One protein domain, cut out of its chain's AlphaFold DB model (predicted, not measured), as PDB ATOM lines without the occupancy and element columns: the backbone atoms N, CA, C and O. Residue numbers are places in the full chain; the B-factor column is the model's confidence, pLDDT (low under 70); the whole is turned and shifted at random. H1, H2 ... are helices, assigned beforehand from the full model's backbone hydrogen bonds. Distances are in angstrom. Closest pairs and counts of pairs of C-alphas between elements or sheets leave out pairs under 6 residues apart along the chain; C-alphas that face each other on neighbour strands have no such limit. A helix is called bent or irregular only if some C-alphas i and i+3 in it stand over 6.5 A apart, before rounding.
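Overview. This is residues 118 to 299 of the 303 residues of an uncharacterized protein of archaeon (UniProt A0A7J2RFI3). Two groups of helices share the long helix H6: H2, H3 and H5 gather by its first part, with H4 packed on H3 and H5, while H1 and H9 pack on its last part and H8 packs on both of these. The short H7 follows the end of H6 and packs on H8. The printed part has 182 residues with nine named helices, H1 to H9 in order, and no named strand: all helix. It is compact, with a radius of gyration of the C-alphas of 18.6 A, and only just elongated, spanning 65 by 40 by 22 A.

Along the chain. H1, residues 118 to 136, begins at C-alpha 118 (-58.604, -9.780, -24.188) and is 26.4 A long. H2 is residues 140 to 152, H3 158 to 176 at 26.8 A, H4 185 to 191 and H5 196 to 214 at 26.9 A. H6, residues 221 to 245, measures 36.4 A; H7 is 248 to 253 and H8 262 to 281 at 27.8 A. H9, residues 286 to 297, ends at C-alpha 297 (-35.386, 1.719, -9.657); it is only just irregular, C-alphas 289 and 292 being 6.9 A apart.

Arrangement. The hub H8 touches H1, H2, H7 and H9; its closest C-alphas to H2 are Leu 281 and Gly 144, 4.6 A. H2, H3 and H6 form a bundle, helices side by side at shallow tilts. H5 touches H6, closest C-alphas Ser 201 and Thr 230, 5.7 A. H4 and H5 form a hairpin at 7 degrees. Each O i to N i+4 pair is within hydrogen-bond range in H1 to H8, and 6 of 8 in H9.

Size, cuts and confidence. The C-alphas of Ser 216 and Phe 259 are farthest apart, 64.9 A. The printed part has no cut and no long link. Residues 153 to 156 and 256 to 259 have pLDDT under 70.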
ATOM      1  N   ASP A 118     -58.513  -8.718 -25.190       86.81
ATOM      2  CA  ASP A 118     -58.604  -9.780 -24.188       86.81
ATOM      3  C   ASP A 118     -57.207 -10.214 -23.709       86.81
ATOM      4  O   ASP A 118     -56.969 -10.290 -22.502       86.81
ATOM      5  N   TYR A 119     -56.259 -10.427 -24.631       84.25
ATOM      6  CA  TYR A 119     -54.877 -10.794 -24.282       84.25
ATOM      7  C   TYR A 119     -54.146  -9.682 -23.521       84.25
ATOM      8  O   TYR A 119     -53.441  -9.962 -22.549       84.25
ATOM      9  N   MET A 120     -54.337  -8.421 -23.924       83.19
ATOM     10  CA  MET A 120     -53.814  -7.263 -23.193       83.19
ATOM     11  C   MET A 120     -54.359  -7.222 -21.769       83.19
ATOM     12  O   MET A 120     -53.589  -7.097 -20.819       83.19
ATOM     13  N   ASN A 121     -55.676  -7.362 -21.609       87.25
ATOM     14  CA  ASN A 121     -56.323  -7.329 -20.303       87.25
ATOM     15  C   ASN A 121     -55.831  -8.459 -19.399       87.25
ATOM     16  O   ASN A 121     -55.531  -8.213 -18.234       87.25
ATOM     17  N   GLU A 122     -55.703  -9.677 -19.921       86.75
ATOM     18  CA  GLU A 122     -55.186 -10.806 -19.151       86.75
ATOM     19  C   GLU A 122     -53.744 -10.569 -18.686       86.75
ATOM     20  O   GLU A 122     -53.436 -10.757 -17.508       86.75
ATOM     21  N   ALA A 123     -52.877 -10.087 -19.580       85.00
ATOM     22  CA  ALA A 123     -51.499  -9.752 -19.239       85.00
ATOM     23  C   ALA A 123     -51.426  -8.654 -18.162       85.00
ATOM     24  O   ALA A 123     -50.699  -8.793 -17.174       85.00
ATOM     25  N   ILE A 124     -52.222  -7.590 -18.318       87.56
ATOM     26  CA  ILE A 124     -52.325  -6.491 -17.352       87.56
ATOM     27  C   ILE A 124     -52.794  -7.015 -15.994       87.56
ATOM     28  O   ILE A 124     -52.167  -6.718 -14.978       87.56
ATOM     29  N   LEU A 125     -53.875  -7.798 -15.956       89.44
ATOM     30  CA  LEU A 125     -54.427  -8.355 -14.719       89.44
ATOM     31  C   LEU A 125     -53.429  -9.291 -14.033       89.44
ATOM     32  O   LEU A 125     -53.259  -9.212 -12.816       89.44
ATOM     33  N   GLY A 126     -52.719 -10.117 -14.803       87.81
ATOM     34  CA  GLY A 126     -51.679 -11.000 -14.285       87.81
ATOM     35  C   GLY A 126     -50.537 -10.233 -13.615       87.81
ATOM     36  O   GLY A 126     -50.100 -10.610 -12.527       87.81
ATOM     37  N   ILE A 127     -50.072  -9.134 -14.218       87.62
ATOM     38  CA  ILE A 127     -49.033  -8.288 -13.610       87.62
ATOM     39  C   ILE A 127     -49.578  -7.533 -12.393       87.62
ATOM     40  O   ILE A 127     -48.943  -7.557 -11.338       87.62
ATOM     41  N   LYS A 128     -50.757  -6.903 -12.505       90.38
ATOM     42  CA  LYS A 128     -51.398  -6.163 -11.402       90.38
ATOM     43  C   LYS A 128     -51.600  -7.055 -10.176       90.38
ATOM     44  O   LYS A 128     -51.252  -6.643  -9.076       90.38
ATOM     45  N   SER A 129     -52.066  -8.291 -10.370       91.06
ATOM     46  CA  SER A 129     -52.239  -9.262  -9.284       91.06
ATOM     47  C   SER A 129     -50.912  -9.630  -8.619       91.06
ATOM     48  O   SER A 129     -50.838  -9.636  -7.395       91.06
ATOM     49  N   LYS A 130     -49.838  -9.867  -9.385       90.00
ATOM     50  CA  LYS A 130     -48.510 -10.143  -8.805       90.00
ATOM     51  C   LYS A 130     -47.995  -8.975  -7.967       90.00
ATOM     52  O   LYS A 130     -47.536  -9.194  -6.851       90.00
ATOM     53  N   ILE A 131     -48.105  -7.751  -8.490       90.12
ATOM     54  CA  ILE A 131     -47.733  -6.527  -7.765       90.12
ATOM     55  C   ILE A 131     -48.539  -6.424  -6.470       90.12
ATOM     56  O   ILE A 131     -47.959  -6.228  -5.408       90.12
ATOM     57  N   GLN A 132     -49.859  -6.588  -6.552       91.00
ATOM     58  CA  GLN A 132     -50.743  -6.482  -5.399       91.00
ATOM     59  C   GLN A 132     -50.410  -7.516  -4.320       91.00
ATOM     60  O   GLN A 132     -50.204  -7.131  -3.173       91.00
ATOM     61  N   ASN A 133     -50.223  -8.783  -4.693       90.88
ATOM     62  CA  ASN A 133     -49.832  -9.835  -3.754       90.88
ATOM     63  C   ASN A 133     -48.507  -9.497  -3.043       90.88
ATOM     64  O   ASN A 133     -48.385  -9.670  -1.834       90.88
ATOM     65  N   SER A 134     -47.513  -8.958  -3.760       90.00
ATOM     66  CA  SER A 134     -46.244  -8.551  -3.138       90.00
ATOM     67  C   SER A 134     -46.362  -7.341  -2.213       90.00
ATOM     68  O   SER A 134     -45.584  -7.231  -1.265       90.00
ATOM     69  N   LEU A 135     -47.311  -6.437  -2.463       90.44
ATOM     70  CA  LEU A 135     -47.600  -5.319  -1.565       90.44
ATOM     71  C   LEU A 135     -48.384  -5.769  -0.320       90.44
ATOM     72  O   LEU A 135     -48.161  -5.243   0.773       90.44
ATOM     73  N   GLU A 136     -49.256  -6.766  -0.452       88.12
ATOM     74  CA  GLU A 136     -49.974  -7.379   0.674       88.12
ATOM     75  C   GLU A 136     -49.010  -8.078   1.647       88.12
ATOM     76  O   GLU A 136     -49.175  -7.967   2.862       88.12
ATOM     77  N   GLU A 137     -47.933  -8.698   1.151       86.50
ATOM     78  CA  GLU A 137     -46.897  -9.324   1.992       86.50
ATOM     79  C   GLU A 137     -46.193  -8.355   2.958       86.50
ATOM     80  O   GLU A 137     -45.666  -8.791   3.982       86.50
ATOM     81  N   ILE A 138     -46.151  -7.055   2.647       87.12
ATOM     82  CA  ILE A 138     -45.589  -6.016   3.536       87.12
ATOM     83  C   ILE A 138     -46.662  -5.237   4.291       87.12
ATOM     84  O   ILE A 138     -46.352  -4.236   4.934       87.12
ATOM     85  N   ASN A 139     -47.915  -5.691   4.224       86.25
ATOM     86  CA  ASN A 139     -49.069  -5.042   4.829       86.25
ATOM     87  C   ASN A 139     -49.137  -3.540   4.494       86.25
ATOM     88  O   ASN A 139     -49.232  -2.685   5.382       86.25
ATOM     89  N   ILE A 140     -49.042  -3.212   3.197       90.06
ATOM     90  CA  ILE A 140     -48.985  -1.819   2.729       90.06
ATOM     91  C   ILE A 140     -50.185  -0.986   3.204       90.06
ATOM     92  O   ILE A 140     -50.056   0.220   3.384       90.06
ATOM     93  N   GLU A 141     -51.336  -1.614   3.460       90.06
ATOM     94  CA  GLU A 141     -52.520  -0.944   3.996       90.06
ATOM     95  C   GLU A 141     -52.306  -0.422   5.422       90.06
ATOM     96  O   GLU A 141     -52.679   0.715   5.725       90.06
ATOM     97  N   GLU A 142     -51.686  -1.223   6.294       89.69
ATOM     98  CA  GLU A 142     -51.363  -0.826   7.669       89.69
ATOM     99  C   GLU A 142     -50.327   0.306   7.674       89.69
ATOM    100  O   GLU A 142     -50.523   1.327   8.340       89.69
ATOM    101  N   LEU A 143     -49.275   0.169   6.860       90.94
ATOM    102  CA  LEU A 143     -48.256   1.205   6.671       90.94
ATOM    103  C   LEU A 143     -48.846   2.490   6.079       90.94
ATOM    104  O   LEU A 143     -48.538   3.587   6.542       90.94
ATOM    105  N   GLY A 144     -49.729   2.369   5.091       89.94
ATOM    106  CA  GLY A 144     -50.405   3.497   4.461       89.94
ATOM    107  C   GLY A 144     -51.362   4.202   5.406       89.94
ATOM    108  O   GLY A 144     -51.381   5.429   5.453       89.94
ATOM    109  N   LYS A 145     -52.103   3.463   6.237       89.44
ATOM    110  CA  LYS A 145     -52.916   4.061   7.300       89.44
ATOM    111  C   LYS A 145     -52.050   4.876   8.255       89.44
ATOM    112  O   LYS A 145     -52.374   6.029   8.515       89.44
ATOM    113  N   LEU A 146     -50.933   4.308   8.711       90.00
ATOM    114  CA  LEU A 146     -50.005   5.006   9.595       90.00
ATOM    115  C   LEU A 146     -49.401   6.254   8.923       90.00
ATOM    116  O   LEU A 146     -49.304   7.300   9.560       90.00
ATOM    117  N   CYS A 147     -49.070   6.164   7.630       89.25
ATOM    118  CA  CYS A 147     -48.614   7.290   6.814       89.25
ATOM    119  C   CYS A 147     -49.655   8.412   6.777       89.25
ATOM    120  O   CYS A 147     -49.343   9.550   7.108       89.25
ATOM    121  N   ARG A 148     -50.906   8.097   6.428       87.38
ATOM    122  CA  ARG A 148     -51.987   9.086   6.322       87.38
ATOM    123  C   ARG A 148     -52.288   9.748   7.657       87.38
ATOM    124  O   ARG A 148     -52.377  10.971   7.701       87.38
ATOM    125  N   ASP A 149     -52.400   8.954   8.720       84.56
ATOM    126  CA  ASP A 149     -52.661   9.453  10.072       84.56
ATOM    127  C   ASP A 149     -51.568  10.455  10.498       84.56
ATOM    128  O   ASP A 149     -51.861  11.479  11.107       84.56
ATOM    129  N   PHE A 150     -50.310  10.201  10.123       84.06
ATOM    130  CA  PHE A 150     -49.169  11.051  10.470       84.06
ATOM    131  C   PHE A 150     -48.933  12.225   9.506       84.06
ATOM    132  O   PHE A 150     -48.381  13.256   9.876       84.06
ATOM    133  N   MET A 151     -49.320  12.099   8.242       79.94
ATOM    134  CA  MET A 151     -49.067  13.135   7.237       79.94
ATOM    135  C   MET A 151     -50.226  14.131   7.107       79.94
ATOM    136  O   MET A 151     -50.004  15.247   6.636       79.94
ATOM    137  N   ALA A 152     -51.446  13.752   7.505       71.19
ATOM    138  CA  ALA A 152     -52.641  14.584   7.363       71.19
ATOM    139  C   ALA A 152     -52.973  15.436   8.601       71.19
ATOM    140  O   ALA A 152     -53.642  16.462   8.455       71.19
ATOM    141  N   ASP A 153     -52.547  15.032   9.801       62.31
ATOM    142  CA  ASP A 153     -52.995  15.672  11.041       62.31
ATOM    143  C   ASP A 153     -52.121  16.873  11.445       62.31
ATOM    144  O   ASP A 153     -50.891  16.806  11.465       62.31
ATOM    145  N   LYS A 154     -52.774  17.988  11.791       57.22
ATOM    146  CA  LYS A 154     -52.123  19.184  12.354       57.22
ATOM    147  C   LYS A 154     -51.872  19.043  13.860       57.22
ATOM    148  O   LYS A 154     -50.980  19.716  14.369       57.22
ATOM    149  N   ASN A 155     -52.612  18.168  14.548       56.97
ATOM    150  CA  ASN A 155     -52.506  17.901  15.988       56.97
ATOM    151  C   ASN A 155     -51.873  16.525  16.233       56.97
ATOM    152  O   ASN A 155     -52.440  15.640  16.869       56.97
ATOM    153  N   LEU A 156     -50.697  16.353  15.647       65.31
ATOM    154  CA  LEU A 156     -49.972  15.101  15.536       65.31
ATOM    155  C   LEU A 156     -49.619  14.485  16.905       65.31
ATOM    156  O   LEU A 156     -48.776  15.010  17.631       65.31
ATOM    157  N   ASP A 157     -50.173  13.312  17.220       76.81
ATOM    158  CA  ASP A 157     -49.684  12.477  18.327       76.81
ATOM    159  C   ASP A 157     -48.465  11.664  17.853       76.81
ATOM    160  O   ASP A 157     -48.543  10.480  17.501       76.81
ATOM    161  N   ALA A 158     -47.321  12.349  17.782       81.06
ATOM    162  CA  ALA A 158     -46.047  11.774  17.360       81.06
ATOM    163  C   ALA A 158     -45.633  10.571  18.222       81.06
ATOM    164  O   ALA A 158     -45.042   9.619  17.717       81.06
ATOM    165  N   PHE A 159     -45.982  10.584  19.509       82.38
ATOM    166  CA  PHE A 159     -45.718   9.483  20.429       82.38
ATOM    167  C   PHE A 159     -46.475   8.220  20.011       82.38
ATOM    168  O   PHE A 159     -45.871   7.161  19.812       82.38
ATOM    169  N   LYS A 160     -47.788   8.329  19.793       86.44
ATOM    170  CA  LYS A 160     -48.620   7.212  19.332       86.44
ATOM    171  C   LYS A 160     -48.203   6.713  17.954       86.44
ATOM    172  O   LYS A 160     -48.227   5.500  17.722       86.44
ATOM    173  N   PHE A 161     -47.804   7.613  17.054       89.69
ATOM    174  CA  PHE A 161     -47.218   7.231  15.772       89.69
ATOM    175  C   PHE A 161     -45.942   6.410  15.968       89.69
ATOM    176  O   PHE A 161     -45.859   5.304  15.441       89.69
ATOM    177  N   LEU A 162     -44.983   6.901  16.758       90.12
ATOM    178  CA  LEU A 162     -43.707   6.223  16.983       90.12
ATOM    179  C   LEU A 162     -43.897   4.853  17.639       90.12
ATOM    180  O   LEU A 162     -43.246   3.896  17.232       90.12
ATOM    181  N   ILE A 163     -44.815   4.716  18.599       89.06
ATOM    182  CA  ILE A 163     -45.143   3.408  19.186       89.06
ATOM    183  C   ILE A 163     -45.621   2.436  18.105       89.06
ATOM    184  O   ILE A 163     -45.114   1.318  18.016       89.06
ATOM    185  N   ARG A 164     -46.572   2.858  17.264       91.12
ATOM    186  CA  ARG A 164     -47.106   2.013  16.186       91.12
ATOM    187  C   ARG A 164     -46.043   1.686  15.144       91.12
ATOM    188  O   ARG A 164     -45.921   0.530  14.753       91.12
ATOM    189  N   PHE A 165     -45.253   2.675  14.735       93.00
ATOM    190  CA  PHE A 165     -44.176   2.488  13.773       93.00
ATOM    191  C   PHE A 165     -43.153   1.469  14.286       93.00
ATOM    192  O   PHE A 165     -42.858   0.502  13.588       93.00
ATOM    193  N   TYR A 166     -42.677   1.614  15.527       92.06
ATOM    194  CA  TYR A 166     -41.707   0.676  16.093       92.06
ATOM    195  C   TYR A 166     -42.293  -0.709  16.365       92.06
ATOM    196  O   TYR A 166     -41.548  -1.676  16.275       92.06
ATOM    197  N   ALA A 167     -43.595  -0.836  16.631       91.25
ATOM    198  CA  ALA A 167     -44.243  -2.143  16.721       91.25
ATOM    199  C   ALA A 167     -44.255  -2.868  15.361       91.25
ATOM    200  O   ALA A 167     -43.967  -4.066  15.295       91.25
ATOM    201  N   ILE A 168     -44.530  -2.145  14.270       92.31
ATOM    202  CA  ILE A 168     -44.472  -2.693  12.904       92.31
ATOM    203  C   ILE A 168     -43.029  -3.052  12.533       92.31
ATOM    204  O   ILE A 168     -42.777  -4.161  12.058       92.31
ATOM    205  N   LEU A 169     -42.083  -2.145  12.790       93.25
ATOM    206  CA  LEU A 169     -40.658  -2.368  12.549       93.25
ATOM    207  C   LEU A 169     -40.151  -3.578  13.340       93.25
ATOM    208  O   LEU A 169     -39.474  -4.432  12.784       93.25
ATOM    209  N   GLU A 170     -40.508  -3.700  14.619       92.38
ATOM    210  CA  GLU A 170     -40.114  -4.839  15.447       92.38
ATOM    211  C   GLU A 170     -40.682  -6.153  14.912       92.38
ATOM    212  O   GLU A 170     -39.956  -7.145  14.834       92.38
ATOM    213  N   LYS A 171     -41.953  -6.168  14.497       91.88
ATOM    214  CA  LYS A 171     -42.562  -7.346  13.869       91.88
ATOM    215  C   LYS A 171     -41.803  -7.752  12.604       91.88
ATOM    216  O   LYS A 171     -41.550  -8.942  12.419       91.88
ATOM    217  N   TYR A 172     -41.413  -6.784  11.773       91.06
ATOM    218  CA  TYR A 172     -40.579  -7.049  10.604       91.06
ATOM    219  C   TYR A 172     -39.212  -7.608  11.008       91.06
ATOM    220  O   TYR A 172     -38.860  -8.700  10.563       91.06
ATOM    221  N   CYS A 173     -38.469  -6.935  11.891       92.25
ATOM    222  CA  CYS A 173     -37.139  -7.392  12.282       92.25
ATOM    223  C   CYS A 173     -37.182  -8.794  12.915       92.25
ATOM    224  O   CYS A 173     -36.354  -9.641  12.598       92.25
ATOM    225  N   ASN A 174     -38.192  -9.093  13.739       93.00
ATOM    226  CA  ASN A 174     -38.396 -10.428  14.314       93.00
ATOM    227  C   ASN A 174     -38.633 -11.514  13.249       93.00
ATOM    228  O   ASN A 174     -38.361 -12.683  13.507       93.00
ATOM    229  N   SER A 175     -39.155 -11.148  12.074       90.69
ATOM    230  CA  SER A 175     -39.392 -12.090  10.973       90.69
ATOM    231  C   SER A 175     -38.136 -12.424  10.165       90.69
ATOM    232  O   SER A 175     -38.114 -13.449   9.489       90.69
ATOM    233  N   VAL A 176     -37.097 -11.584  10.236       89.88
ATOM    234  CA  VAL A 176     -35.860 -11.738   9.447       89.88
ATOM    235  C   VAL A 176     -34.629 -12.058  10.298       89.88
ATOM    236  O   VAL A 176     -33.694 -12.680   9.802       89.88
ATOM    237  N   VAL A 177     -34.629 -11.686  11.581       91.56
ATOM    238  CA  VAL A 177     -33.504 -11.878  12.506       91.56
ATOM    239  C   VAL A 177     -33.617 -13.204  13.260       91.56
ATOM    240  O   VAL A 177     -34.645 -13.529  13.857       91.56
ATOM    241  N   THR A 178     -32.520 -13.960  13.316       89.69
ATOM    242  CA  THR A 178     -32.419 -15.191  14.114       89.69
ATOM    243  C   THR A 178     -32.171 -14.873  15.591       89.69
ATOM    244  O   THR A 178     -31.488 -13.907  15.928       89.69
ATOM    245  N   GLY A 179     -32.739 -15.668  16.506       87.44
ATOM    246  CA  GLY A 179     -32.585 -15.427  17.951       87.44
ATOM    247  C   GLY A 179     -33.221 -14.114  18.437       87.44
ATOM    248  O   GLY A 179     -32.798 -13.553  19.440       87.44
ATOM    249  N   PHE A 180     -34.244 -13.605  17.738       88.62
ATOM    250  CA  PHE A 180     -34.834 -12.279  17.980       88.62
ATOM    251  C   PHE A 180     -35.345 -12.034  19.412       88.62
ATOM    252  O   PHE A 180     -35.512 -10.881  19.804       88.62
ATOM    253  N   LYS A 181     -35.622 -13.086  20.197       88.44
ATOM    254  CA  LYS A 181     -36.102 -12.967  21.586       88.44
ATOM    255  C   LYS A 181     -35.037 -12.437  22.548       88.44
ATOM    256  O   LYS A 181     -35.388 -11.843  23.558       88.44
ATOM    257  N   GLU A 182     -33.766 -12.659  22.231       90.06
ATOM    258  CA  GLU A 182     -32.617 -12.297  23.074       90.06
ATOM    259  C   GLU A 182     -31.988 -10.966  22.646       90.06
ATOM    260  O   GLU A 182     -31.053 -10.486  23.280       90.06
ATOM    261  N   LYS A 183     -32.494 -10.369  21.560       89.69
ATOM    262  CA  LYS A 183     -31.903  -9.195  20.921       89.69
ATOM    263  C   LYS A 183     -32.698  -7.943  21.225       89.69
ATOM    264  O   LYS A 183     -33.927  -7.928  21.144       89.69
ATOM    265  N   GLU A 184     -31.985  -6.861  21.497       90.62
ATOM    266  CA  GLU A 184     -32.598  -5.541  21.600       90.62
ATOM    267  C   GLU A 184     -32.926  -4.969  20.220       90.62
ATOM    268  O   GLU A 184     -32.322  -5.330  19.211       90.62
ATOM    269  N   MET A 185     -33.842  -4.000  20.174       90.19
ATOM    270  CA  MET A 185     -34.282  -3.392  18.916       90.19
ATOM    271  C   MET A 185     -33.129  -2.826  18.071       90.19
ATOM    272  O   MET A 185     -33.148  -2.946  16.852       90.19
ATOM    273  N   HIS A 186     -32.106  -2.249  18.707       90.19
ATOM    274  CA  HIS A 186     -30.918  -1.757  18.008       90.19
ATOM    275  C   HIS A 186     -30.192  -2.883  17.253       90.19
ATOM    276  O   HIS A 186     -29.907  -2.745  16.069       90.19
ATOM    277  N   GLN A 187     -29.954  -4.020  17.913       91.25
ATOM    278  CA  GLN A 187     -29.326  -5.193  17.297       91.25
ATOM    279  C   GLN A 187     -30.205  -5.763  16.180       91.25
ATOM    280  O   GLN A 187     -29.713  -6.074  15.099       91.25
ATOM    281  N   LYS A 188     -31.523  -5.823  16.409       93.50
ATOM    282  CA  LYS A 188     -32.488  -6.277  15.403       93.50
ATOM    283  C   LYS A 188     -32.432  -5.432  14.126       93.50
ATOM    284  O   LYS A 188     -32.466  -5.998  13.041       93.50
ATOM    285  N   ILE A 189     -32.347  -4.102  14.236       92.25
ATOM    286  CA  ILE A 189     -32.245  -3.206  13.069       92.25
ATOM    287  C   ILE A 189     -30.948  -3.492  12.299       92.25
ATOM    288  O   ILE A 189     -31.021  -3.716  11.093       92.25
ATOM    289  N   LYS A 190     -29.805  -3.585  12.994       90.25
ATOM    290  CA  LYS A 190     -28.500  -3.895  12.378       90.25
ATOM    291  C   LYS A 190     -28.497  -5.202  11.595       90.25
ATOM    292  O   LYS A 190     -27.949  -5.302  10.504       90.25
ATOM    293  N   GLU A 191     -29.141  -6.224  12.141       91.44
ATOM    294  CA  GLU A 191     -29.187  -7.547  11.518       91.44
ATOM    295  C   GLU A 191     -30.275  -7.687  10.441       91.44
ATOM    296  O   GLU A 191     -30.278  -8.659   9.685       91.44
ATOM    297  N   SER A 192     -31.182  -6.713  10.315       88.38
ATOM    298  CA  SER A 192     -32.274  -6.734   9.327       88.38
ATOM    299  C   SER A 192     -31.836  -6.345   7.909       88.38
ATOM    300  O   SER A 192     -32.676  -6.282   7.009       88.38
ATOM    301  N   SER A 193     -30.531  -6.124   7.701       87.75
ATOM    302  CA  SER A 193     -29.917  -5.809   6.401       87.75
ATOM    303  C   SER A 193     -30.516  -4.571   5.722       87.75
ATOM    304  O   SER A 193     -30.663  -4.535   4.501       87.75
ATOM    305  N   PHE A 194     -30.891  -3.555   6.506       93.00
ATOM    306  CA  PHE A 194     -31.263  -2.254   5.954       93.00
ATOM    307  C   PHE A 194     -30.036  -1.563   5.332       93.00
ATOM    308  O   PHE A 194     -28.910  -1.796   5.772       93.00
ATOM    309  N   PRO A 195     -30.216  -0.671   4.342       93.69
ATOM    310  CA  PRO A 195     -29.149   0.224   3.913       93.69
ATOM    311  C   PRO A 195     -28.635   1.049   5.100       93.69
ATOM    312  O   PRO A 195     -29.446   1.535   5.888       93.69
ATOM    313  N   GLN A 196     -27.317   1.261   5.199       92.75
ATOM    314  CA  GLN A 196     -26.693   1.913   6.363       92.75
ATOM    315  C   GLN A 196     -27.359   3.247   6.734       92.75
ATOM    316  O   GLN A 196     -27.673   3.486   7.890       92.75
ATOM    317  N   GLN A 197     -27.669   4.084   5.740       92.81
ATOM    318  CA  GLN A 197     -28.338   5.371   5.970       92.81
ATOM    319  C   GLN A 197     -29.719   5.219   6.631       92.81
ATOM    320  O   GLN A 197     -30.110   6.039   7.463       92.81
ATOM    321  N   LEU A 198     -30.472   4.177   6.259       95.25
ATOM    322  CA  LEU A 198     -31.769   3.880   6.862       95.25
ATOM    323  C   LEU A 198     -31.593   3.300   8.267       95.25
ATOM    324  O   LEU A 198     -32.332   3.691   9.163       95.25
ATOM    325  N   GLU A 199     -30.617   2.415   8.476       94.31
ATOM    326  CA  GLU A 199     -30.262   1.916   9.810       94.31
ATOM    327  C   GLU A 199     -29.949   3.070  10.772       94.31
ATOM    328  O   GLU A 199     -30.540   3.138  11.853       94.31
ATOM    329  N   ASP A 200     -29.087   3.998  10.357       93.75
ATOM    330  CA  ASP A 200     -28.692   5.157  11.158       93.75
ATOM    331  C   ASP A 200     -29.918   6.023  11.497       93.75
ATOM    332  O   ASP A 200     -30.168   6.336  12.663       93.75
ATOM    333  N   SER A 201     -30.759   6.307  10.495       95.44
ATOM    334  CA  SER A 201     -31.998   7.082  10.663       95.44
ATOM    335  C   SER A 201     -33.002   6.392  11.603       95.44
ATOM    336  O   SER A 201     -33.660   7.042  12.423       95.44
ATOM    337  N   LEU A 202     -33.118   5.061  11.525       95.62
ATOM    338  CA  LEU A 202     -33.962   4.254  12.411       95.62
ATOM    339  C   LEU A 202     -33.414   4.217  13.843       95.62
ATOM    340  O   LEU A 202     -34.204   4.200  14.791       95.62
ATOM    341  N   ASP A 203     -32.097   4.215  14.046       91.62
ATOM    342  CA  ASP A 203     -31.519   4.280  15.392       91.62
ATOM    343  C   ASP A 203     -31.640   5.682  16.007       91.62
ATOM    344  O   ASP A 203     -31.951   5.807  17.194       91.62
ATOM    345  N   GLU A 204     -31.474   6.744  15.218       92.06
ATOM    346  CA  GLU A 204     -31.734   8.124  15.653       92.06
ATOM    347  C   GLU A 204     -33.190   8.316  16.071       92.06
ATOM    348  O   GLU A 204     -33.473   8.749  17.190       92.06
ATOM    349  N   THR A 205     -34.124   7.885  15.223       92.94
ATOM    350  CA  THR A 205     -35.564   7.957  15.504       92.94
ATOM    351  C   THR A 205     -35.923   7.159  16.768       92.94
ATOM    352  O   THR A 205     -36.799   7.554  17.542       92.94
ATOM    353  N   ARG A 206     -35.193   6.069  17.055       91.69
ATOM    354  CA  ARG A 206     -35.373   5.248  18.262       91.69
ATOM    355  C   ARG A 206     -34.917   6.003  19.505       91.69
ATOM    356  O   ARG A 206     -35.582   5.925  20.539       91.69
ATOM    357  N   LYS A 207     -33.802   6.734  19.418       89.75
ATOM    358  CA  LYS A 207     -33.324   7.603  20.504       89.75
ATOM    359  C   LYS A 207     -34.350   8.696  20.791       89.75
ATOM    360  O   LYS A 207     -34.705   8.871  21.953       89.75
ATOM    361  N   THR A 208     -34.896   9.345  19.760       89.12
ATOM    362  CA  THR A 208     -35.970  10.341  19.917       89.12
ATOM    363  C   THR A 208     -37.204   9.732  20.580       89.12
ATOM    364  O   THR A 208     -37.698  10.279  21.563       89.12
ATOM    365  N   ARG A 209     -37.645   8.542  20.148       88.62
ATOM    366  CA  ARG A 209     -38.732   7.805  20.814       88.62
ATOM    367  C   ARG A 209     -38.458   7.610  22.307       88.62
ATOM    368  O   ARG A 209     -39.337   7.862  23.122       88.62
ATOM    369  N   ASN A 210     -37.260   7.154  22.669       86.62
ATOM    370  CA  ASN A 210     -36.914   6.891  24.065       86.62
ATOM    371  C   ASN A 210     -36.898   8.172  24.914       86.62
ATOM    372  O   ASN A 210     -37.381   8.129  26.043       86.62
ATOM    373  N   LYS A 211     -36.439   9.305  24.366       86.69
ATOM    374  CA  LYS A 211     -36.515  10.612  25.043       86.69
ATOM    375  C   LYS A 211     -37.959  11.020  25.335       86.69
ATOM    376  O   LYS A 211     -38.268  11.411  26.454       86.69
ATOM    377  N   ILE A 212     -38.867  10.862  24.368       84.50
ATOM    378  CA  ILE A 212     -40.293  11.178  24.574       84.50
ATOM    379  C   ILE A 212     -40.896  10.286  25.670       84.50
ATOM    380  O   ILE A 212     -41.625  10.769  26.529       84.50
ATOM    381  N   VAL A 213     -40.594   8.981  25.647       80.19
ATOM    382  CA  VAL A 213     -41.165   8.003  26.591       80.19
ATOM    383  C   VAL A 213     -40.656   8.223  28.022       80.19
ATOM    384  O   VAL A 213     -41.419   8.027  28.966       80.19
ATOM    385  N   HIS A 214     -39.380   8.582  28.195       77.81
ATOM    386  CA  HIS A 214     -38.707   8.518  29.498       77.81
ATOM    387  C   HIS A 214     -38.259   9.869  30.071       77.81
ATOM    388  O   HIS A 214     -37.993   9.933  31.267       77.81
ATOM    389  N   GLU A 215     -38.173  10.934  29.268       71.44
ATOM    390  CA  GLU A 215     -37.469  12.170  29.653       71.44
ATOM    391  C   GLU A 215     -38.323  13.448  29.556       71.44
ATOM    392  O   GLU A 215     -37.770  14.541  29.532       71.44
ATOM    393  N   SER A 216     -39.662  13.352  29.535       71.75
ATOM    394  CA  SER A 216     -40.562  14.523  29.415       71.75
ATOM    395  C   SER A 216     -40.122  15.483  28.296       71.75
ATOM    396  O   SER A 216     -40.003  16.690  28.497       71.75
ATOM    397  N   TYR A 217     -39.819  14.916  27.126       81.06
ATOM    398  CA  TYR A 217     -39.274  15.638  25.982       81.06
ATOM    399  C   TYR A 217     -40.376  16.116  25.032       81.06
ATOM    400  O   TYR A 217     -41.112  15.298  24.473       81.06
ATOM    401  N   ASP A 218     -40.429  17.427  24.799       81.25
ATOM    402  CA  ASP A 218     -41.274  18.034  23.772       81.25
ATOM    403  C   ASP A 218     -40.563  18.014  22.414       81.25
ATOM    404  O   ASP A 218     -39.421  18.456  22.279       81.25
ATOM    405  N   LEU A 219     -41.252  17.507  21.391       84.56
ATOM    406  CA  LEU A 219     -40.689  17.384  20.049       84.56
ATOM    407  C   LEU A 219     -40.543  18.735  19.354       84.56
ATOM    408  O   LEU A 219     -41.488  19.525  19.283       84.56
ATOM    409  N   THR A 220     -39.380  18.950  18.748       87.31
ATOM    410  CA  THR A 220     -39.147  20.081  17.851       87.31
ATOM    411  C   THR A 220     -39.713  19.802  16.453       87.31
ATOM    412  O   THR A 220     -40.028  18.665  16.094       87.31
ATOM    413  N   GLN A 221     -39.835  20.844  15.623       85.62
ATOM    414  CA  GLN A 221     -40.216  20.660  14.217       85.62
ATOM    415  C   GLN A 221     -39.193  19.815  13.446       85.62
ATOM    416  O   GLN A 221     -39.591  19.010  12.602       85.62
ATOM    417  N   ASP A 222     -37.907  19.953  13.772       89.50
ATOM    418  CA  ASP A 222     -36.832  19.184  13.147       89.50
ATOM    419  C   ASP A 222     -36.943  17.694  13.489       89.50
ATOM    420  O   ASP A 222     -36.795  16.853  12.602       89.50
ATOM    421  N   ASP A 223     -37.304  17.354  14.733       89.19
ATOM    422  CA  ASP A 223     -37.559  15.961  15.120       89.19
ATOM    423  C   ASP A 223     -38.712  15.362  14.316       89.19
ATOM    424  O   ASP A 223     -38.608  14.251  13.800       89.19
ATOM    425  N   VAL A 224     -39.820  16.098  14.188       88.19
ATOM    426  CA  VAL A 224     -40.993  15.636  13.434       88.19
ATOM    427  C   VAL A 224     -40.637  15.408  11.967       88.19
ATOM    428  O   VAL A 224     -41.049  14.400  11.386       88.19
ATOM    429  N   GLU A 225     -39.862  16.304  11.363       89.00
ATOM    430  CA  GLU A 225     -39.424  16.167   9.974       89.00
ATOM    431  C   GLU A 225     -38.448  14.994   9.793       89.00
ATOM    432  O   GLU A 225     -38.565  14.240   8.825       89.00
ATOM    433  N   GLN A 226     -37.543  14.770  10.748       91.75
ATOM    434  CA  GLN A 226     -36.652  13.609  10.738       91.75
ATOM    435  C   GLN A 226     -37.439  12.299  10.863       91.75
ATOM    436  O   GLN A 226     -37.223  11.375  10.081       91.75
ATOM    437  N   ILE A 227     -38.422  12.233  11.766       91.44
ATOM    438  CA  ILE A 227     -39.310  11.069  11.914       91.44
ATOM    439  C   ILE A 227     -40.056  10.789  10.598       91.44
ATOM    440  O   ILE A 227     -40.126   9.635  10.162       91.44
ATOM    441  N   LYS A 228     -40.586  11.831   9.938       89.88
ATOM    442  CA  LYS A 228     -41.252  11.715   8.627       89.88
ATOM    443  C   LYS A 228     -40.322  11.131   7.576       89.88
ATOM    444  O   LYS A 228     -40.708  10.180   6.895       89.88
ATOM    445  N   LYS A 229     -39.110  11.672   7.456       91.50
ATOM    446  CA  LYS A 229     -38.110  11.203   6.491       91.50
ATOM    447  C   LYS A 229     -37.724   9.754   6.750       91.50
ATOM    448  O   LYS A 229     -37.797   8.952   5.826       91.50
ATOM    449  N   THR A 230     -37.417   9.389   7.995       94.69
ATOM    450  CA  THR A 230     -37.090   8.004   8.363       94.69
ATOM    451  C   THR A 230     -38.220   7.047   7.999       94.69
ATOM    452  O   THR A 230     -37.975   5.996   7.406       94.69
ATOM    453  N   PHE A 231     -39.467   7.405   8.314       93.62
ATOM    454  CA  PHE A 231     -40.618   6.563   8.002       93.62
ATOM    455  C   PHE A 231     -40.841   6.409   6.493       93.62
ATOM    456  O   PHE A 231     -41.093   5.300   6.023       93.62
ATOM    457  N   LEU A 232     -40.717   7.493   5.722       92.25
ATOM    458  CA  LEU A 232     -40.823   7.432   4.264       92.25
ATOM    459  C   LEU A 232     -39.702   6.588   3.649       92.25
ATOM    460  O   LEU A 232     -39.991   5.767   2.781       92.25
ATOM    461  N   SER A 233     -38.466   6.721   4.131       93.62
ATOM    462  CA  SER A 233     -37.332   5.896   3.695       93.62
ATOM    463  C   SER A 233     -37.542   4.417   4.021       93.62
ATOM    464  O   SER A 233     -37.282   3.557   3.181       93.62
ATOM    465  N   TYR A 234     -38.073   4.108   5.207       94.31
ATOM    466  CA  TYR A 234     -38.456   2.749   5.585       94.31
ATOM    467  C   TYR A 234     -39.527   2.186   4.642       94.31
ATOM    468  O   TYR A 234     -39.370   1.101   4.081       94.31
ATOM    469  N   LEU A 235     -40.601   2.943   4.415       93.38
ATOM    470  CA  LEU A 235     -41.699   2.532   3.546       93.38
ATOM    471  C   LEU A 235     -41.222   2.328   2.101       93.38
ATOM    472  O   LEU A 235     -41.572   1.329   1.471       93.38
ATOM    473  N   TYR A 236     -40.373   3.231   1.606       93.56
ATOM    474  CA  TYR A 236     -39.749   3.128   0.290       93.56
ATOM    475  C   TYR A 236     -38.900   1.863   0.173       93.56
ATOM    476  O   TYR A 236     -39.072   1.111  -0.783       93.56
ATOM    477  N   TYR A 237     -38.040   1.582   1.156       93.25
ATOM    478  CA  TYR A 237     -37.200   0.383   1.173       93.25
ATOM    479  C   TYR A 237     -38.026  -0.905   1.071       93.25
ATOM    480  O   TYR A 237     -37.702  -1.795   0.285       93.25
ATOM    481  N   HIS A 238     -39.126  -1.013   1.818       91.62
ATOM    482  CA  HIS A 238     -39.967  -2.211   1.769       91.62
ATOM    483  C   HIS A 238     -40.687  -2.383   0.435       91.62
ATOM    484  O   HIS A 238     -40.699  -3.490  -0.113       91.62
ATOM    485  N   VAL A 239     -41.266  -1.301  -0.093       92.31
ATOM    486  CA  VAL A 239     -41.964  -1.323  -1.383       92.31
ATOM    487  C   VAL A 239     -40.984  -1.644  -2.513       92.31
ATOM    488  O   VAL A 239     -41.225  -2.585  -3.267       92.31
ATOM    489  N   SER A 240     -39.861  -0.928  -2.597       91.81
ATOM    490  CA  SER A 240     -38.820  -1.154  -3.612       91.81
ATOM    491  C   SER A 240     -38.272  -2.576  -3.537       91.81
ATOM    492  O   SER A 240     -38.338  -3.295  -4.527       91.81
ATOM    493  N   THR A 241     -37.849  -3.051  -2.363       90.06
ATOM    494  CA  THR A 241     -37.262  -4.394  -2.203       90.06
ATOM    495  C   THR A 241     -38.224  -5.504  -2.626       90.06
ATOM    496  O   THR A 241     -37.805  -6.497  -3.226       90.06
ATOM    497  N   LYS A 242     -39.522  -5.377  -2.323       89.50
ATOM    498  CA  LYS A 242     -40.523  -6.373  -2.737       89.50
ATOM    499  C   LYS A 242     -40.828  -6.304  -4.223       89.50
ATOM    500  O   LYS A 242     -40.851  -7.344  -4.877       89.50
ATOM    501  N   LEU A 243     -41.034  -5.105  -4.759       89.19
ATOM    502  CA  LEU A 243     -41.342  -4.939  -6.174       89.19
ATOM    503  C   LEU A 243     -40.134  -5.262  -7.061       89.19
ATOM    504  O   LEU A 243     -40.322  -5.851  -8.115       89.19
ATOM    505  N   LEU A 244     -38.904  -4.990  -6.626       85.56
ATOM    506  CA  LEU A 244     -37.683  -5.383  -7.335       85.56
ATOM    507  C   LEU A 244     -37.561  -6.900  -7.467       85.56
ATOM    508  O   LEU A 244     -37.213  -7.387  -8.535       85.56
ATOM    509  N   LYS A 245     -37.915  -7.662  -6.424       84.31
ATOM    510  CA  LYS A 245     -37.927  -9.136  -6.481       84.31
ATOM    511  C   LYS A 245     -38.913  -9.692  -7.509       84.31
ATOM    512  O   LYS A 245     -38.716 -10.805  -7.987       84.31
ATOM    513  N   LEU A 246     -39.965  -8.944  -7.846       82.19
ATOM    514  CA  LEU A 246     -40.883  -9.327  -8.919       82.19
ATOM    515  C   LEU A 246     -40.292  -9.107 -10.315       82.19
ATOM    516  O   LEU A 246     -40.842  -9.650 -11.272       82.19
ATOM    517  N   SER A 247     -39.233  -8.300 -10.444       78.25
ATOM    518  CA  SER A 247     -38.689  -7.807 -11.711       78.25
ATOM    519  C   SER A 247     -39.798  -7.391 -12.697       78.25
ATOM    520  O   SER A 247     -39.991  -8.054 -13.717       78.25
ATOM    521  N   PRO A 248     -40.566  -6.310 -12.450       71.69
ATOM    522  CA  PRO A 248     -41.715  -5.942 -13.283       71.69
ATOM    523  C   PRO A 248     -41.353  -5.770 -14.759       71.69
ATOM    524  O   PRO A 248     -42.120  -6.166 -15.633       71.69
ATOM    525  N   LYS A 249     -40.148  -5.268 -15.042       72.56
ATOM    526  CA  LYS A 249     -39.585  -5.226 -16.393       72.56
ATOM    527  C   LYS A 249     -39.492  -6.617 -17.030       72.56
ATOM    528  O   LYS A 249     -39.972  -6.806 -18.143       72.56
ATOM    529  N   GLU A 250     -38.953  -7.603 -16.317       73.62
ATOM    530  CA  GLU A 250     -38.912  -8.985 -16.805       73.62
ATOM    531  C   GLU A 250     -40.310  -9.585 -16.958       73.62
ATOM    532  O   GLU A 250     -40.532 -10.376 -17.867       73.62
ATOM    533  N   LEU A 251     -41.265  -9.237 -16.088       75.00
ATOM    534  CA  LEU A 251     -42.653  -9.687 -16.237       75.00
ATOM    535  C   LEU A 251     -43.262  -9.177 -17.545       75.00
ATOM    536  O   LEU A 251     -43.960  -9.938 -18.209       75.00
ATOM    537  N   ILE A 252     -42.966  -7.934 -17.928       75.06
ATOM    538  CA  ILE A 252     -43.384  -7.353 -19.209       75.06
ATOM    539  C   ILE A 252     -42.657  -8.036 -20.378       75.06
ATOM    540  O   ILE A 252     -43.267  -8.320 -21.407       75.06
ATOM    541  N   GLU A 253     -41.365  -8.332 -20.233       71.75
ATOM    542  CA  GLU A 253     -40.561  -8.988 -21.273       71.75
ATOM    543  C   GLU A 253     -40.924 -10.464 -21.489       71.75
ATOM    544  O   GLU A 253     -40.847 -10.943 -22.618       71.75
ATOM    545  N   LYS A 254     -41.358 -11.168 -20.435       71.12
ATOM    546  CA  LYS A 254     -41.781 -12.581 -20.467       71.12
ATOM    547  C   LYS A 254     -43.170 -12.790 -21.068       71.12
ATOM    548  O   LYS A 254     -43.568 -13.938 -21.267       71.12
ATOM    549  N   ILE A 255     -43.921 -11.722 -21.347       72.56
ATOM    550  CA  ILE A 255     -45.195 -11.839 -22.056       72.56
ATOM    551  C   ILE A 255     -44.907 -12.368 -23.464       72.56
ATOM    552  O   ILE A 255     -44.298 -11.700 -24.294       72.56
ATOM    553  N   SER A 256     -45.353 -13.599 -23.711       57.97
ATOM    554  CA  SER A 256     -45.070 -14.395 -24.912       57.97
ATOM    555  C   SER A 256     -45.769 -13.897 -26.179       57.97
ATOM    556  O   SER A 256     -45.558 -14.429 -27.269       57.97
ATOM    557  N   TYR A 257     -46.625 -12.891 -26.050       65.69
ATOM    558  CA  TYR A 257     -47.396 -12.340 -27.147       65.69
ATOM    559  C   TYR A 257     -46.593 -11.230 -27.834       65.69
ATOM    560  O   TYR A 257     -46.663 -10.072 -27.440       65.69
ATOM    561  N   GLU A 258     -45.840 -11.582 -28.881       62.00
ATOM    562  CA  GLU A 258     -45.006 -10.647 -29.669       62.00
ATOM    563  C   GLU A 258     -45.760  -9.409 -30.185       62.00
ATOM    564  O   GLU A 258     -45.154  -8.373 -30.446       62.00
ATOM    565  N   PHE A 259     -47.081  -9.513 -30.335       66.06
ATOM    566  CA  PHE A 259     -47.951  -8.471 -30.874       66.06
ATOM    567  C   PHE A 259     -48.509  -7.516 -29.809       66.06
ATOM    568  O   PHE A 259     -49.115  -6.516 -30.178       66.06
ATOM    569  N   ILE A 260     -48.347  -7.806 -28.513       74.25
ATOM    570  CA  ILE A 260     -48.804  -6.925 -27.432       74.25
ATOM    571  C   ILE A 260     -47.936  -5.663 -27.382       74.25
ATOM    572  O   ILE A 260     -46.710  -5.738 -27.269       74.25
ATOM    573  N   ASP A 261     -48.578  -4.488 -27.401       78.88
ATOM    574  CA  ASP A 261     -47.879  -3.219 -27.219       78.88
ATOM    575  C   ASP A 261     -47.327  -3.090 -25.791       78.88
ATOM    576  O   ASP A 261     -48.034  -2.791 -24.821       78.88
ATOM    577  N   LYS A 262     -46.009  -3.270 -25.678       81.19
ATOM    578  CA  LYS A 262     -45.267  -3.114 -24.424       81.19
ATOM    579  C   LYS A 262     -45.390  -1.704 -23.845       81.19
ATOM    580  O   LYS A 262     -45.349  -1.562 -22.624       81.19
ATOM    581  N   LYS A 263     -45.567  -0.665 -24.673       84.38
ATOM    582  CA  LYS A 263     -45.752   0.708 -24.178       84.38
ATOM    583  C   LYS A 263     -47.085   0.850 -23.450       84.38
ATOM    584  O   LYS A 263     -47.104   1.370 -22.334       84.38
ATOM    585  N   GLY A 264     -48.166   0.323 -24.028       83.19
ATOM    586  CA  GLY A 264     -49.473   0.242 -23.374       83.19
ATOM    587  C   GLY A 264     -49.421  -0.497 -22.031       83.19
ATOM    588  O   GLY A 264     -49.951  -0.001 -21.036       83.19
ATOM    589  N   LEU A 265     -48.707  -1.628 -21.964       84.12
ATOM    590  CA  LEU A 265     -48.498  -2.363 -20.707       84.12
ATOM    591  C   LEU A 265     -47.757  -1.536 -19.650       84.12
ATOM    592  O   LEU A 265     -48.195  -1.469 -18.501       84.12
ATOM    593  N   ILE A 266     -46.644  -0.901 -20.029       86.75
ATOM    594  CA  ILE A 266     -45.856  -0.041 -19.135       86.75
ATOM    595  C   ILE A 266     -46.730   1.081 -18.575       86.75
ATOM    596  O   ILE A 266     -46.713   1.335 -17.369       86.75
ATOM    597  N   TRP A 267     -47.520   1.733 -19.430       89.19
ATOM    598  CA  TRP A 267     -48.417   2.806 -19.012       89.19
ATOM    599  C   TRP A 267     -49.466   2.321 -18.002       89.19
ATOM    600  O   TRP A 267     -49.656   2.952 -16.960       89.19
ATOM    601  N   GLU A 268     -50.089   1.168 -18.251       88.75
ATOM    602  CA  GLU A 268     -51.072   0.569 -17.341       88.75
ATOM    603  C   GLU A 268     -50.473   0.186 -15.983       88.75
ATOM    604  O   GLU A 268     -51.101   0.406 -14.944       88.75
ATOM    605  N   ILE A 269     -49.244  -0.335 -15.960       87.69
ATOM    606  CA  ILE A 269     -48.538  -0.673 -14.714       87.69
ATOM    607  C   ILE A 269     -48.187   0.594 -13.931       87.69
ATOM    608  O   ILE A 269     -48.422   0.654 -12.724       87.69
ATOM    609  N   ARG A 270     -47.686   1.637 -14.602       90.12
ATOM    610  CA  ARG A 270     -47.404   2.936 -13.968       90.12
ATOM    611  C   ARG A 270     -48.655   3.540 -13.360       90.12
ATOM    612  O   ARG A 270     -48.632   3.982 -12.214       90.12
ATOM    613  N   ARG A 271     -49.753   3.536 -14.117       91.56
ATOM    614  CA  ARG A 271     -51.053   4.016 -13.648       91.56
ATOM    615  C   ARG A 271     -51.532   3.205 -12.449       91.56
ATOM    616  O   ARG A 271     -52.017   3.792 -11.489       91.56
ATOM    617  N   PHE A 272     -51.369   1.885 -12.478       91.50
ATOM    618  CA  PHE A 272     -51.732   1.028 -11.355       91.50
ATOM    619  C   PHE A 272     -50.944   1.356 -10.093       91.50
ATOM    620  O   PHE A 272     -51.553   1.565  -9.051       91.50
ATOM    621  N   LEU A 273     -49.614   1.454 -10.184       91.44
ATOM    622  CA  LEU A 273     -48.767   1.825  -9.050       91.44
ATOM    623  C   LEU A 273     -49.117   3.222  -8.532       91.44
ATOM    624  O   LEU A 273     -49.215   3.415  -7.325       91.44
ATOM    625  N   HIS A 274     -49.369   4.173  -9.435       91.94
ATOM    626  CA  HIS A 274     -49.800   5.518  -9.070       91.94
ATOM    627  C   HIS A 274     -51.100   5.514  -8.267       91.94
ATOM    628  O   HIS A 274     -51.154   6.128  -7.208       91.94
ATOM    629  N   VAL A 275     -52.131   4.820  -8.756       91.12
ATOM    630  CA  VAL A 275     -53.437   4.763  -8.090       91.12
ATOM    631  C   VAL A 275     -53.329   3.974  -6.790       91.12
ATOM    632  O   VAL A 275     -53.664   4.495  -5.736       91.12
ATOM    633  N   ASN A 276     -52.795   2.754  -6.834       89.81
ATOM    634  CA  ASN A 276     -52.768   1.852  -5.687       89.81
ATOM    635  C   ASN A 276     -51.915   2.417  -4.538       89.81
ATOM    636  O   ASN A 276     -52.401   2.570  -3.417       89.81
ATOM    637  N   LEU A 277     -50.670   2.825  -4.812       91.25
ATOM    638  CA  LEU A 277     -49.808   3.408  -3.781       91.25
ATOM    639  C   LEU A 277     -50.225   4.844  -3.437       91.25
ATOM    640  O   LEU A 277     -50.181   5.222  -2.270       91.25
ATOM    641  N   GLY A 278     -50.670   5.642  -4.409       89.06
ATOM    642  CA  GLY A 278     -51.082   7.027  -4.167       89.06
ATOM    643  C   GLY A 278     -52.320   7.123  -3.280       89.06
ATOM    644  O   GLY A 278     -52.328   7.893  -2.315       89.06
ATOM    645  N   GLU A 279     -53.337   6.298  -3.537       87.44
ATOM    646  CA  GLU A 279     -54.527   6.200  -2.687       87.44
ATOM    647  C   GLU A 279     -54.213   5.589  -1.318       87.44
ATOM    648  O   GLU A 279     -54.841   5.956  -0.320       87.44
ATOM    649  N   THR A 280     -53.219   4.705  -1.237       89.00
ATOM    650  CA  THR A 280     -52.823   4.080   0.028       89.00
ATOM    651  C   THR A 280     -51.993   5.025   0.900       89.00
ATOM    652  O   THR A 280     -52.222   5.098   2.105       89.00
ATOM    653  N   LEU A 281     -51.076   5.808   0.340       89.50
ATOM    654  CA  LEU A 281     -50.127   6.599   1.130       89.50
ATOM    655  C   LEU A 281     -50.576   8.056   1.350       89.50
ATOM    656  O   LEU A 281     -50.330   8.604   2.420       89.50
ATOM    657  N   LYS A 282     -51.259   8.678   0.376       86.50
ATOM    658  CA  LYS A 282     -51.821  10.052   0.410       86.50
ATOM    659  C   LYS A 282     -50.977  11.116   1.140       86.50
ATOM    660  O   LYS A 282     -51.513  11.878   1.943       86.50
ATOM    661  N   PHE A 283     -49.683  11.221   0.841       86.56
ATOM    662  CA  PHE A 283     -48.838  12.306   1.360       86.56
ATOM    663  C   PHE A 283     -48.420  13.292   0.262       86.56
ATOM    664  O   PHE A 283     -48.421  12.983  -0.933       86.56
ATOM    665  N   LYS A 284     -48.071  14.518   0.672       85.38
ATOM    666  CA  LYS A 284     -47.660  15.590  -0.244       85.38
ATOM    667  C   LYS A 284     -46.313  15.260  -0.892       85.38
ATOM    668  O   LYS A 284     -45.362  14.926  -0.196       85.38
ATOM    669  N   GLY A 285     -46.225  15.410  -2.213       85.56
ATOM    670  CA  GLY A 285     -45.017  15.068  -2.968       85.56
ATOM    671  C   GLY A 285     -44.847  13.565  -3.208       85.56
ATOM    672  O   GLY A 285     -43.747  13.126  -3.512       85.56
ATOM    673  N   PHE A 286     -45.913  12.762  -3.061       91.12
ATOM    674  CA  PHE A 286     -45.883  11.323  -3.358       91.12
ATOM    675  C   PHE A 286     -45.358  11.023  -4.767       91.12
ATOM    676  O   PHE A 286     -44.610  10.067  -4.958       91.12
ATOM    677  N   TYR A 287     -45.738  11.826  -5.760       90.06
ATOM    678  CA  TYR A 287     -45.325  11.568  -7.132       90.06
ATOM    679  C   TYR A 287     -43.812  11.751  -7.293       90.06
ATOM    680  O   TYR A 287     -43.119  10.826  -7.710       90.06
ATOM    681  N   GLU A 288     -43.297  12.911  -6.891       90.31
ATOM    682  CA  GLU A 288     -41.908  13.314  -7.097       90.31
ATOM    683  C   GLU A 288     -40.939  12.599  -6.151       90.31
ATOM    684  O   GLU A 288     -39.872  12.169  -6.577       90.31
ATOM    685  N   ASN A 289     -41.316  12.441  -4.881       87.88
ATOM    686  CA  ASN A 289     -40.408  11.964  -3.835       87.88
ATOM    687  C   ASN A 289     -40.494  10.453  -3.597       87.88
ATOM    688  O   ASN A 289     -39.740   9.928  -2.781       87.88
ATOM    689  N   PHE A 290     -41.430   9.755  -4.246       91.88
ATOM    690  CA  PHE A 290     -41.649   8.331  -3.996       91.88
ATOM    691  C   PHE A 290     -41.928   7.542  -5.267       91.88
ATOM    692  O   PHE A 290     -41.199   6.602  -5.565       91.88
ATOM    693  N   LEU A 291     -42.949   7.918  -6.043       93.06
ATOM    694  CA  LEU A 291     -43.335   7.127  -7.209       93.06
ATOM    695  C   LEU A 291     -42.303   7.204  -8.338       93.06
ATOM    696  O   LEU A 291     -41.961   6.165  -8.891       93.06
ATOM    697  N   LEU A 292     -41.816   8.396  -8.697       92.56
ATOM    698  CA  LEU A 292     -40.825   8.537  -9.770       92.56
ATOM    699  C   LEU A 292     -39.509   7.797  -9.457       92.56
ATOM    700  O   LEU A 292     -39.118   6.974 -10.286       92.56
ATOM    701  N   PRO A 293     -38.884   7.970  -8.270       93.25
ATOM    702  CA  PRO A 293     -37.704   7.188  -7.893       93.25
ATOM    703  C   PRO A 293     -37.955   5.676  -7.933       93.25
ATOM    704  O   PRO A 293     -37.139   4.929  -8.466       93.25
ATOM    705  N   LEU A 294     -39.124   5.232  -7.453       92.31
ATOM    706  CA  LEU A 294     -39.498   3.820  -7.473       92.31
ATOM    707  C   LEU A 294     -39.602   3.282  -8.906       92.31
ATOM    708  O   LEU A 294     -39.138   2.181  -9.184       92.31
ATOM    709  N   LEU A 295     -40.215   4.029  -9.827       91.44
ATOM    710  CA  LEU A 295     -40.322   3.612 -11.227       91.44
ATOM    711  C   LEU A 295     -38.946   3.495 -11.892       91.44
ATOM    712  O   LEU A 295     -38.725   2.535 -12.633       91.44
ATOM    713  N   ASP A 296     -38.031   4.421 -11.597       90.50
ATOM    714  CA  ASP A 296     -36.656   4.382 -12.106       90.50
ATOM    715  C   ASP A 296     -35.900   3.160 -11.585       90.50
ATOM    716  O   ASP A 296     -35.279   2.438 -12.366       90.50
ATOM    717  N   GLU A 297     -36.016   2.878 -10.288       88.69
ATOM    718  CA  GLU A 297     -35.386   1.719  -9.657       88.69
ATOM    719  C   GLU A 297     -35.932   0.394 -10.214       88.69
ATOM    720  O   GLU A 297     -35.177  -0.543 -10.467       88.69
ATOM    721  N   LEU A 298     -37.234   0.334 -10.508       86.88
ATOM    722  CA  LEU A 298     -37.869  -0.819 -11.155       86.88
ATOM    723  C   LEU A 298     -37.552  -0.931 -12.659       86.88
ATOM    724  O   LEU A 298     -37.996  -1.886 -13.308       86.88
ATOM    725  N   GLY A 299     -36.820   0.030 -13.234       86.25
ATOM    726  CA  GLY A 299     -36.498   0.082 -14.660       86.25
ATOM    727  C   GLY A 299     -37.722   0.295 -15.555       86.25
ATOM    728  O   GLY A 299     -37.718  -0.145 -16.709       86.25
TER     729      GLY A 299